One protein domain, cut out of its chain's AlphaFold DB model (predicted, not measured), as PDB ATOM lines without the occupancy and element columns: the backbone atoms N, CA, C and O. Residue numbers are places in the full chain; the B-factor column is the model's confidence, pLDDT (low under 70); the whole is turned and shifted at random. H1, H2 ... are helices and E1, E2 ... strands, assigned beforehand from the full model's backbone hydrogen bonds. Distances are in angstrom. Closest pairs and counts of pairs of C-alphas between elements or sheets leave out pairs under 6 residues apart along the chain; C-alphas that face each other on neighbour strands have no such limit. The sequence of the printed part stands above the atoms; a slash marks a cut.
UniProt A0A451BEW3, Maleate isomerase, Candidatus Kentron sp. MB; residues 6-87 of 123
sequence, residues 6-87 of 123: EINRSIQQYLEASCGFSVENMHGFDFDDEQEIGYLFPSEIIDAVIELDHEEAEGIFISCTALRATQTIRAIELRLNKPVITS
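This is residues 6 to 87 of the 123 residues of the protein "Maleate isomerase" of Candidatus Kentron sp. MB (UniProt A0A451BEW3). A short parallel pair of strands, E1 and E2, lies near the middle, with H3 and H4 packed together beside it. H1 and H2 lie away from this core, joined by residues 18 to 33. The 82 printed residues hold four named helices and two strands, in order H1, H2, H3, E1, H4, E2. Mostly helix, it is compact, with radius of gyration of the C-alphas 12.6 A and spans of 33 by 30 by 19 A.

Find C-alpha 6 at (40.610, -4.595, 14.777); H1 runs 16.1 A to residue 17. Next come H2, residues 34 to 39, 9.3 A; H3, 42 to 52, 15.6 A; E1, 60 to 62, 6.6 A; H4, 73 to 80, 10.6 A; and E2, 84 to 86, 6.8 A, ending at C-alpha 86 (41.893, 11.661, 2.944).

Look at N 62 and O 85, 2.8 A apart, within hydrogen-bond range: E1 and E2 are parallel, at 20 degrees. E1, H4, E2 form a strand-helix-strand unit, parallel strands with a helix between, its crossover right-handed. H3 and H4 touch, closest at the C-alphas of Ile 46 and Ile 76, 6.1 A, the same way at 36 degrees, only just a steep tilt. H1 and H2 are apart from each other and from H3, H4, E1 and E2. Every O i to N i+4 pair is within hydrogen-bond range in H1, H3 and H4, and 1 of 2 in H2.

The C-alphas farthest apart, Gly 20 and Tyr 39, are 33.3 A apart. The printed part has no cut, and the link H1 to H2 is long. The model's pLDDT is under 70 at residues 29 to 38 and 65 to 66.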
ATOM      1  N   GLU A   6      42.061  -4.428  14.621       73.00
ATOM      2  CA  GLU A   6      40.610  -4.595  14.777       73.00
ATOM      3  C   GLU A   6      39.810  -3.405  14.218       73.00
ATOM      4  O   GLU A   6      38.827  -3.604  13.505       73.00
ATOM      5  N   ILE A   7      40.273  -2.173  14.453       76.31
ATOM      6  CA  ILE A   7      39.619  -0.956  13.952       76.31
ATOM      7  C   ILE A   7      39.770  -0.870  12.432       76.31
ATOM      8  O   ILE A   7      38.791  -0.623  11.731       76.31
ATOM      9  N   ASN A   8      40.968  -1.151  11.907       78.44
ATOM     10  CA  ASN A   8      41.199  -1.179  10.460       78.44
ATOM     11  C   ASN A   8      40.266  -2.193   9.773       78.44
ATOM     12  O   ASN A   8      39.634  -1.870   8.769       78.44
ATOM     13  N   ARG A   9      40.087  -3.385  10.365       82.94
ATOM     14  CA  ARG A   9      39.130  -4.390   9.871       82.94
ATOM     15  C   ARG A   9      37.684  -3.905   9.885       82.94
ATOM     16  O   ARG A   9      36.958  -4.178   8.936       82.94
ATOM     17  N   SER A  10      37.259  -3.196  10.929       85.88
ATOM     18  CA  SER A  10      35.905  -2.636  10.978       85.88
ATOM     19  C   SER A  10      35.672  -1.615   9.860       85.88
ATOM     20  O   SER A  10      34.616  -1.632   9.228       85.88
ATOM     21  N   ILE A  11      36.671  -0.778   9.562       85.75
ATOM     22  CA  ILE A  11      36.605   0.193   8.460       85.75
ATOM     23  C   ILE A  11      36.530  -0.526   7.110       85.75
ATOM     24  O   ILE A  11      35.674  -0.184   6.296       85.75
ATOM     25  N   GLN A  12      37.364  -1.546   6.889       88.50
ATOM     26  CA  GLN A  12      37.303  -2.370   5.678       88.50
ATOM     27  C   GLN A  12      35.917  -3.001   5.497       88.50
ATOM     28  O   GLN A  12      35.301  -2.835   4.449       88.50
ATOM     29  N   GLN A  13      35.386  -3.652   6.537       90.69
ATOM     30  CA  GLN A  13      34.062  -4.277   6.486       90.69
ATOM     31  C   GLN A  13      32.957  -3.273   6.169       90.69
ATOM     32  O   GLN A  13      32.022  -3.599   5.443       90.69
ATOM     33  N   TYR A  14      33.042  -2.055   6.705       90.94
ATOM     34  CA  TYR A  14      32.077  -1.010   6.389       90.94
ATOM     35  C   TYR A  14      32.151  -0.597   4.912       90.94
ATOM     36  O   TYR A  14      31.116  -0.551   4.244       90.94
ATOM     37  N   LEU A  15      33.359  -0.363   4.388       91.06
ATOM     38  CA  LEU A  15      33.567  -0.014   2.978       91.06
ATOM     39  C   LEU A  15      33.033  -1.105   2.038       91.06
ATOM     40  O   LEU A  15      32.334  -0.792   1.073       91.06
ATOM     41  N   GLU A  16      33.288  -2.369   2.364       93.19
ATOM     42  CA  GLU A  16      32.863  -3.518   1.562       93.19
ATOM     43  C   GLU A  16      31.362  -3.791   1.667       93.19
ATOM     44  O   GLU A  16      30.659  -3.843   0.657       93.19
ATOM     45  N   ALA A  17      30.840  -3.938   2.884       92.75
ATOM     46  CA  ALA A  17      29.465  -4.383   3.093       92.75
ATOM     47  C   ALA A  17      28.428  -3.262   2.955       92.75
ATOM     48  O   ALA A  17      27.281  -3.540   2.608       92.75
ATOM     49  N   SER A  18      28.796  -2.016   3.271       92.19
ATOM     50  CA  SER A  18      27.844  -0.893   3.340       92.19
ATOM     51  C   SER A  18      28.025   0.125   2.219       92.19
ATOM     52  O   SER A  18      27.042   0.736   1.806       92.19
ATOM     53  N   CYS A  19      29.249   0.315   1.720       89.62
ATOM     54  CA  CYS A  19      29.533   1.301   0.672       89.62
ATOM     55  C   CYS A  19      29.726   0.684  -0.721       89.62
ATOM     56  O   CYS A  19      29.708   1.422  -1.703       89.62
ATOM     57  N   GLY A  20      29.883  -0.640  -0.820       92.12
ATOM     58  CA  GLY A  20      30.038  -1.343  -2.095       92.12
ATOM     59  C   GLY A  20      31.412  -1.178  -2.750       92.12
ATOM     60  O   GLY A  20      31.520  -1.366  -3.960       92.12
ATOM     61  N   PHE A  21      32.450  -0.826  -1.984       93.31
ATOM     62  CA  PHE A  21      33.836  -0.779  -2.466       93.31
ATOM     63  C   PHE A  21      34.547  -2.113  -2.224       93.31
ATOM     64  O   PHE A  21      34.309  -2.750  -1.207       93.31
ATOM     65  N   SER A  22      35.472  -2.516  -3.095       93.62
ATOM     66  CA  SER A  22      36.442  -3.567  -2.765       93.62
ATOM     67  C   SER A  22      37.698  -2.951  -2.146       93.62
ATOM     68  O   SER A  22      38.143  -1.874  -2.550       93.62
ATOM     69  N   VAL A  23      38.267  -3.606  -1.130       92.62
ATOM     70  CA  VAL A  23      39.526  -3.181  -0.506       92.62
ATOM     71  C   VAL A  23      40.622  -4.170  -0.888       92.62
ATOM     72  O   VAL A  23      40.774  -5.217  -0.266       92.62
ATOM     73  N   GLU A  24      41.398  -3.818  -1.914       92.25
ATOM     74  CA  GLU A  24      42.445  -4.693  -2.467       92.25
ATOM     75  C   GLU A  24      43.650  -4.851  -1.536       92.25
ATOM     76  O   GLU A  24      44.273  -5.910  -1.465       92.25
ATOM     77  N   ASN A  25      43.996  -3.790  -0.806       86.56
ATOM     78  CA  ASN A  25      45.095  -3.815   0.146       86.56
ATOM     79  C   ASN A  25      44.846  -2.835   1.295       86.56
ATOM     80  O   ASN A  25      44.273  -1.760   1.104       86.56
ATOM     81  N   MET A  26      45.289  -3.194   2.500       85.25
ATOM     82  CA  MET A  26      45.131  -2.367   3.693       85.25
ATOM     83  C   MET A  26      46.347  -2.497   4.605       85.25
ATOM     84  O   MET A  26      46.768  -3.596   4.949       85.25
ATOM     85  N   HIS A  27      46.860  -1.355   5.062       77.38
ATOM     86  CA  HIS A  27      47.969  -1.296   6.008       77.38
ATOM     87  C   HIS A  27      47.608  -0.475   7.235       77.38
ATOM     88  O   HIS A  27      47.100   0.647   7.120       77.38
ATOM     89  N   GLY A  28      47.898  -1.046   8.399       72.31
ATOM     90  CA  GLY A  28      48.023  -0.348   9.666       72.31
ATOM     91  C   GLY A  28      49.463   0.133   9.833       72.31
ATOM     92  O   GLY A  28      50.363  -0.656   9.601       72.31
ATOM     93  N   PHE A  29      49.704   1.376  10.250       66.19
ATOM     94  CA  PHE A  29      51.038   1.776  10.719       66.19
ATOM     95  C   PHE A  29      51.362   1.203  12.115       66.19
ATOM     96  O   PHE A  29      52.468   1.405  12.599       66.19
ATOM     97  N   ASP A  30      50.399   0.519  12.753       63.88
ATOM     98  CA  ASP A  30      50.524  -0.141  14.060       63.88
ATOM     99  C   ASP A  30      51.150   0.757  15.150       63.88
ATOM    100  O   ASP A  30      51.918   0.293  15.988       63.88
ATOM    101  N   PHE A  31      50.822   2.056  15.145       64.06
ATOM    102  CA  PHE A  31      51.250   2.968  16.205       64.06
ATOM    103  C   PHE A  31      50.431   2.725  17.473       64.06
ATOM    104  O   PHE A  31      49.199   2.767  17.441       64.06
ATOM    105  N   ASP A  32      51.124   2.528  18.596       56.81
ATOM    106  CA  ASP A  32      50.506   2.408  19.921       56.81
ATOM    107  C   ASP A  32      50.170   3.787  20.537       56.81
ATOM    108  O   ASP A  32      49.321   3.873  21.427       56.81
ATOM    109  N   ASP A  33      50.793   4.872  20.055       61.66
ATOM    110  CA  ASP A  33      50.572   6.254  20.512       61.66
ATOM    111  C   ASP A  33      50.155   7.180  19.353       61.66
ATOM    112  O   ASP A  33      50.844   7.319  18.338       61.66
ATOM    113  N   GLU A  34      49.032   7.886  19.519       59.62
ATOM    114  CA  GLU A  34      48.529   8.858  18.544       59.62
ATOM    115  C   GLU A  34      49.499  10.023  18.288       59.62
ATOM    116  O   GLU A  34      49.471  10.631  17.210       59.62
ATOM    117  N   GLN A  35      50.377  10.340  19.245       62.25
ATOM    118  CA  GLN A  35      51.398  11.370  19.057       62.25
ATOM    119  C   GLN A  35      52.429  10.961  18.002       62.25
ATOM    120  O   GLN A  35      52.863  11.819  17.232       62.25
ATOM    121  N   GLU A  36      52.769   9.673  17.901       65.81
ATOM    122  CA  GLU A  36      53.724   9.155  16.909       65.81
ATOM    123  C   GLU A  36      53.200   9.334  15.477       65.81
ATOM    124  O   GLU A  36      53.946   9.753  14.589       65.81
ATOM    125  N   ILE A  37      51.885   9.184  15.274       67.69
ATOM    126  CA  ILE A  37      51.204   9.468  13.997       67.69
ATOM    127  C   ILE A  37      51.431  10.927  13.573       67.69
ATOM    128  O   ILE A  37      51.640  11.233  12.395       67.69
ATOM    129  N   GLY A  38      51.390  11.846  14.541       67.12
ATOM    130  CA  GLY A  38      51.599  13.272  14.326       67.12
ATOM    131  C   GLY A  38      53.043  13.648  13.987       67.12
ATOM    132  O   GLY A  38      53.263  14.760  13.499       67.12
ATOM    133  N   TYR A  39      54.026  12.774  14.210       76.25
ATOM    134  CA  TYR A  39      55.437  13.046  13.910       76.25
ATOM    135  C   TYR A  39      55.902  12.524  12.555       76.25
ATOM    136  O   TYR A  39      56.960  12.957  12.101       76.25
ATOM    137  N   LEU A  40      55.095  11.704  11.875       80.31
ATOM    138  CA  LEU A  40      55.425  11.228  10.538       80.31
ATOM    139  C   LEU A  40      55.709  12.383   9.573       80.31
ATOM    140  O   LEU A  40      54.910  13.319   9.391       80.31
ATOM    141  N   PHE A  41      56.867  12.294   8.927       87.12
ATOM    142  CA  PHE A  41      57.242  13.168   7.839       87.12
ATOM    143  C   PHE A  41      56.378  12.868   6.608       87.12
ATOM    144  O   PHE A  41      56.005  11.722   6.350       87.12
ATOM    145  N   PRO A  42      56.092  13.885   5.778       89.62
ATOM    146  CA  PRO A  42      55.346  13.691   4.537       89.62
ATOM    147  C   PRO A  42      55.933  12.602   3.630       89.62
ATOM    148  O   PRO A  42      55.175  11.882   2.992       89.62
ATOM    149  N   SER A  43      57.263  12.473   3.578       90.62
ATOM    150  CA  SER A  43      57.946  11.441   2.790       90.62
ATOM    151  C   SER A  43      57.628  10.032   3.270       90.62
ATOM    152  O   SER A  43      57.333   9.184   2.444       90.62
ATOM    153  N   GLU A  44      57.589   9.801   4.583       89.00
ATOM    154  CA  GLU A  44      57.295   8.480   5.155       89.00
ATOM    155  C   GLU A  44      55.871   8.034   4.807       89.00
ATOM    156  O   GLU A  44      55.634   6.880   4.466       89.00
ATOM    157  N   ILE A  45      54.922   8.974   4.807       89.38
ATOM    158  CA  ILE A  45      53.545   8.715   4.372       89.38
ATOM    159  C   ILE A  45      53.504   8.382   2.877       89.38
ATOM    160  O   ILE A  45      52.779   7.480   2.468       89.38
ATOM    161  N   ILE A  46      54.241   9.134   2.053       92.31
ATOM    162  CA  ILE A  46      54.295   8.914   0.602       92.31
ATOM    163  C   ILE A  46      54.862   7.528   0.303       92.31
ATOM    164  O   ILE A  46      54.256   6.792  -0.471       92.31
ATOM    165  N   ASP A  47      55.991   7.184   0.914       91.69
ATOM    166  CA  ASP A  47      56.688   5.926   0.664       91.69
ATOM    167  C   ASP A  47      55.824   4.739   1.108       91.69
ATOM    168  O   ASP A  47      55.577   3.843   0.304       91.69
ATOM    169  N   ALA A  48      55.221   4.804   2.300       89.06
ATOM    170  CA  ALA A  48      54.305   3.767   2.778       89.06
ATOM    171  C   ALA A  48      53.089   3.565   1.855       89.06
ATOM    172  O   ALA A  48      52.659   2.439   1.623       89.06
ATOM    173  N   VAL A  49      52.520   4.645   1.307       91.69
ATOM    174  CA  VAL A  49      51.384   4.537   0.377       91.69
ATOM    175  C   VAL A  49      51.807   3.939  -0.965       91.69
ATOM    176  O   VAL A  49      51.051   3.167  -1.545       91.69
ATOM    177  N   ILE A  50      52.998   4.276  -1.463       93.12
ATOM    178  CA  ILE A  50      53.524   3.710  -2.713       93.12
ATOM    179  C   ILE A  50      53.814   2.220  -2.554       93.12
ATOM    180  O   ILE A  50      53.483   1.449  -3.448       93.12
ATOM    181  N   GLU A  51      54.411   1.816  -1.434       90.94
ATOM    182  CA  GLU A  51      54.693   0.408  -1.137       90.94
ATOM    183  C   GLU A  51      53.416  -0.427  -0.992       90.94
ATOM    184  O   GLU A  51      53.423  -1.619  -1.294       90.94
ATOM    185  N   LEU A  52      52.318   0.198  -0.558       88.88
ATOM    186  CA  LEU A  52      51.028  -0.462  -0.383       88.88
ATOM    187  C   LEU A  52      50.191  -0.557  -1.664       88.88
ATOM    188  O   LEU A  52      49.200  -1.293  -1.685       88.88
ATOM    189  N   ASP A  53      50.536   0.207  -2.701       92.62
ATOM    190  CA  ASP A  53      49.714   0.297  -3.902       92.62
ATOM    191  C   ASP A  53      49.455  -1.085  -4.521       92.62
ATOM    192  O   ASP A  53      50.324  -1.957  -4.552       92.62
ATOM    193  N   HIS A  54      48.237  -1.277  -5.020       93.50
ATOM    194  CA  HIS A  54      47.803  -2.520  -5.647       93.50
ATOM    195  C   HIS A  54      47.359  -2.241  -7.080       93.50
ATOM    196  O   HIS A  54      46.678  -1.249  -7.326       93.50
ATOM    197  N   GLU A  55      47.727  -3.096  -8.035       93.69
ATOM    198  CA  GLU A  55      47.478  -2.853  -9.464       93.69
ATOM    199  C   GLU A  55      45.990  -2.647  -9.787       93.69
ATOM    200  O   GLU A  55      45.651  -1.687 -10.476       93.69
ATOM    201  N   GLU A  56      45.116  -3.447  -9.173       94.75
ATOM    202  CA  GLU A  56      43.658  -3.370  -9.344       94.75
ATOM    203  C   GLU A  56      42.995  -2.210  -8.576       94.75
ATOM    204  O   GLU A  56      41.816  -1.932  -8.772       94.75
ATOM    205  N   ALA A  57      43.719  -1.511  -7.694       95.12
ATOM    206  CA  ALA A  57      43.129  -0.419  -6.928       95.12
ATOM    207  C   ALA A  57      42.882   0.811  -7.817       95.12
ATOM    208  O   ALA A  57      43.814   1.407  -8.361       95.12
ATOM    209  N   GLU A  58      41.630   1.258  -7.898       96.31
ATOM    210  CA  GLU A  58      41.239   2.448  -8.670       96.31
ATOM    211  C   GLU A  58      41.474   3.766  -7.916       96.31
ATOM    212  O   GLU A  58      41.396   4.848  -8.501       96.31
ATOM    213  N   GLY A  59      41.763   3.698  -6.617       95.50
ATOM    214  CA  GLY A  59      41.954   4.855  -5.754       95.50
ATOM    215  C   GLY A  59      42.541   4.479  -4.402       95.50
ATOM    216  O   GLY A  59      42.575   3.313  -4.018       95.50
ATOM    217  N   ILE A  60      43.016   5.488  -3.678       95.25
ATOM    218  CA  ILE A  60      43.658   5.320  -2.374       95.25
ATOM    219  C   ILE A  60      42.885   6.116  -1.336       95.25
ATOM    220  O   ILE A  60      42.672   7.319  -1.495       95.25
ATOM    221  N   PHE A  61      42.528   5.453  -0.240       93.38
ATOM    222  CA  PHE A  61      41.874   6.085   0.894       93.38
ATOM    223  C   PHE A  61      42.773   6.082   2.130       93.38
ATOM    224  O   PHE A  61      43.147   5.036   2.659       93.38
ATOM    225  N   ILE A  62      43.098   7.276   2.625       90.94
ATOM    226  CA  ILE A  62      43.856   7.476   3.859       90.94
ATOM    227  C   ILE A  62      42.876   7.936   4.937       90.94
ATOM    228  O   ILE A  62      42.653   9.135   5.134       90.94
ATOM    229  N   SER A  63      42.281   6.973   5.647       80.12
ATOM    230  CA  SER A  63      41.442   7.281   6.805       80.12
ATOM    231  C   SER A  63      42.298   7.462   8.059       80.12
ATOM    232  O   SER A  63      42.750   6.527   8.721       80.12
ATOM    233  N   CYS A  64      42.636   8.727   8.296       74.94
ATOM    234  CA  CYS A  64      43.205   9.236   9.532       74.94
ATOM    235  C   CYS A  64      43.060  10.757   9.557       74.94
ATOM    236  O   CYS A  64      43.463  11.438   8.613       74.94
ATOM    237  N   THR A  65      42.523  11.292  10.649       66.50
ATOM    238  CA  THR A  65      42.430  12.740  10.871       66.50
ATOM    239  C   THR A  65      43.682  13.312  11.546       66.50
ATOM    240  O   THR A  65      44.014  14.472  11.310       66.50
ATOM    241  N   ALA A  66      44.406  12.499  12.327       68.25
ATOM    242  CA  ALA A  66      45.651  12.876  13.005       68.25
ATOM    243  C   ALA A  66      46.872  12.919  12.064       68.25
ATOM    244  O   ALA A  66      47.829  13.657  12.301       68.25
ATOM    245  N   LEU A  67      46.830  12.171  10.958       74.12
ATOM    246  CA  LEU A  67      47.891  12.153   9.964       74.12
ATOM    247  C   LEU A  67      47.797  13.399   9.082       74.12
ATOM    248  O   LEU A  67      46.775  13.660   8.441       74.12
ATOM    249  N   ARG A  68      48.897  14.149   8.966       82.25
ATOM    250  CA  ARG A  68      48.994  15.313   8.067       82.25
ATOM    251  C   ARG A  68      49.163  14.884   6.600       82.25
ATOM    252  O   ARG A  68      50.088  15.329   5.924       82.25
ATOM    253  N   ALA A  69      48.270  14.024   6.113       86.12
ATOM    254  CA  ALA A  69      48.313  13.425   4.780       86.12
ATOM    255  C   ALA A  69      47.858  14.380   3.666       86.12
ATOM    256  O   ALA A  69      48.194  14.180   2.507       86.12
ATOM    257  N   THR A  70      47.134  15.462   3.973       90.38
ATOM    258  CA  THR A  70      46.618  16.364   2.926       90.38
ATOM    259  C   THR A  70      47.724  16.952   2.039       90.38
ATOM    260  O   THR A  70      47.539  17.110   0.836       90.38
ATOM    261  N   GLN A  71      48.906  17.214   2.602       90.44
ATOM    262  CA  GLN A  71      50.057  17.737   1.855       90.44
ATOM    263  C   GLN A  71      50.742  16.695   0.950       90.44
ATOM    264  O   GLN A  71      51.501  17.070   0.060       90.44
ATOM    265  N   THR A  72      50.490  15.398   1.158       93.56
ATOM    266  CA  THR A  72      51.117  14.312   0.384       93.56
ATOM    267  C   THR A  72      50.297  13.907  -0.834       93.56
ATOM    268  O   THR A  72      50.863  13.386  -1.793       93.56
ATOM    269  N   ILE A  73      48.995  14.219  -0.834       95.75
ATOM    270  CA  ILE A  73      48.016  13.856  -1.869       95.75
ATOM    271  C   ILE A  73      48.578  14.065  -3.274       95.75
ATOM    272  O   ILE A  73      48.688  13.115  -4.042       95.75
ATOM    273  N   ARG A  74      49.007  15.291  -3.605       95.06
ATOM    274  CA  ARG A  74      49.498  15.616  -4.952       95.06
ATOM    275  C   ARG A  74      50.698  14.759  -5.357       95.06
ATOM    276  O   ARG A  74      50.788  14.352  -6.510       95.06
ATOM    277  N   ALA A  75      51.637  14.526  -4.443       95.69
ATOM    278  CA  ALA A  75      52.833  13.743  -4.737       95.69
ATOM    279  C   ALA A  75      52.482  12.275  -5.017       95.69
ATOM    280  O   ALA A  75      53.021  11.688  -5.952       95.69
ATOM    281  N   ILE A  76      51.547  11.718  -4.247       96.44
ATOM    282  CA  ILE A  76      51.074  10.340  -4.406       96.44
ATOM    283  C   ILE A  76      50.280  10.198  -5.713       96.44
ATOM    284  O   ILE A  76      50.604   9.334  -6.524       96.44
ATOM    285  N   GLU A  77      49.314  11.085  -5.978       97.06
ATOM    286  CA  GLU A  77      48.512  11.050  -7.212       97.06
ATOM    287  C   GLU A  77      49.379  11.157  -8.476       97.06
ATOM    288  O   GLU A  77      49.074  10.529  -9.488       97.06
ATOM    289  N   LEU A  78      50.460  11.946  -8.437       95.81
ATOM    290  CA  LEU A  78      51.404  12.061  -9.553       95.81
ATOM    291  C   LEU A  78      52.227  10.788  -9.767       95.81
ATOM    292  O   LEU A  78      52.549  10.473 -10.910       95.81
ATOM    293  N   ARG A  79      52.590  10.077  -8.693       96.94
ATOM    294  CA  ARG A  79      53.400   8.852  -8.777       96.94
ATOM    295  C   ARG A  79      52.580   7.632  -9.181       96.94
ATOM    296  O   ARG A  79      53.056   6.839  -9.982       96.94
ATOM    297  N   LEU A  80      51.368   7.500  -8.647       96.56
ATOM    298  CA  LEU A  80      50.531   6.309  -8.828       96.56
ATOM    299  C   LEU A  80      49.463   6.483  -9.912       96.56
ATOM    300  O   LEU A  80      48.815   5.523 -10.309       96.56
ATOM    301  N   ASN A  81      49.255   7.711 -10.389       96.88
ATOM    302  CA  ASN A  81      48.190   8.070 -11.324       96.88
ATOM    303  C   ASN A  81      46.762   7.714 -10.841       96.88
ATOM    304  O   ASN A  81      45.808   7.727 -11.624       96.88
ATOM    305  N   LYS A  82      46.587   7.490  -9.539       97.31
ATOM    306  CA  LYS A  82      45.316   7.156  -8.882       97.31
ATOM    307  C   LYS A  82      44.837   8.330  -8.021       97.31
ATOM    308  O   LYS A  82      45.684   9.048  -7.491       97.31
ATOM    309  N   PRO A  83      43.520   8.579  -7.900       96.81
ATOM    310  CA  PRO A  83      42.988   9.548  -6.948       96.81
ATOM    311  C   PRO A  83      43.346   9.155  -5.512       96.81
ATOM    312  O   PRO A  83      43.279   7.984  -5.143       96.81
ATOM    313  N   VAL A  84      43.692  10.154  -4.701       96.38
ATOM    314  CA  VAL A  84      43.977   9.972  -3.273       96.38
ATOM    315  C   VAL A  84      42.982  10.798  -2.476       96.38
ATOM    316  O   VAL A  84      42.882  12.012  -2.662       96.38
ATOM    317  N   ILE A  85      42.259  10.131  -1.581       95.25
ATOM    318  CA  ILE A  85      41.240  10.727  -0.720       95.25
ATOM    319  C   ILE A  85      41.690  10.583   0.732       95.25
ATOM    320  O   ILE A  85      42.038   9.492   1.182       95.25
ATOM    321  N   THR A  86      41.663  11.679   1.489       93.31
ATOM    322  CA  THR A  86      41.893  11.661   2.944       93.31
ATOM    323  C   THR A  86      40.631  12.081   3.687       93.31
ATOM    324  O   THR A  86      39.843  12.867   3.158       93.31
ATOM    325  N   SER A  87      40.440  11.622   4.928       91.25
ATOM    326  CA  SER A  87      39.277  12.029   5.741       91.25
ATOM    327  C   SER A  87      39.178  13.549   5.901       91.25
ATOM    328  O   SER A  87      38.108  14.122   5.717       91.25
TER     329      SER A  87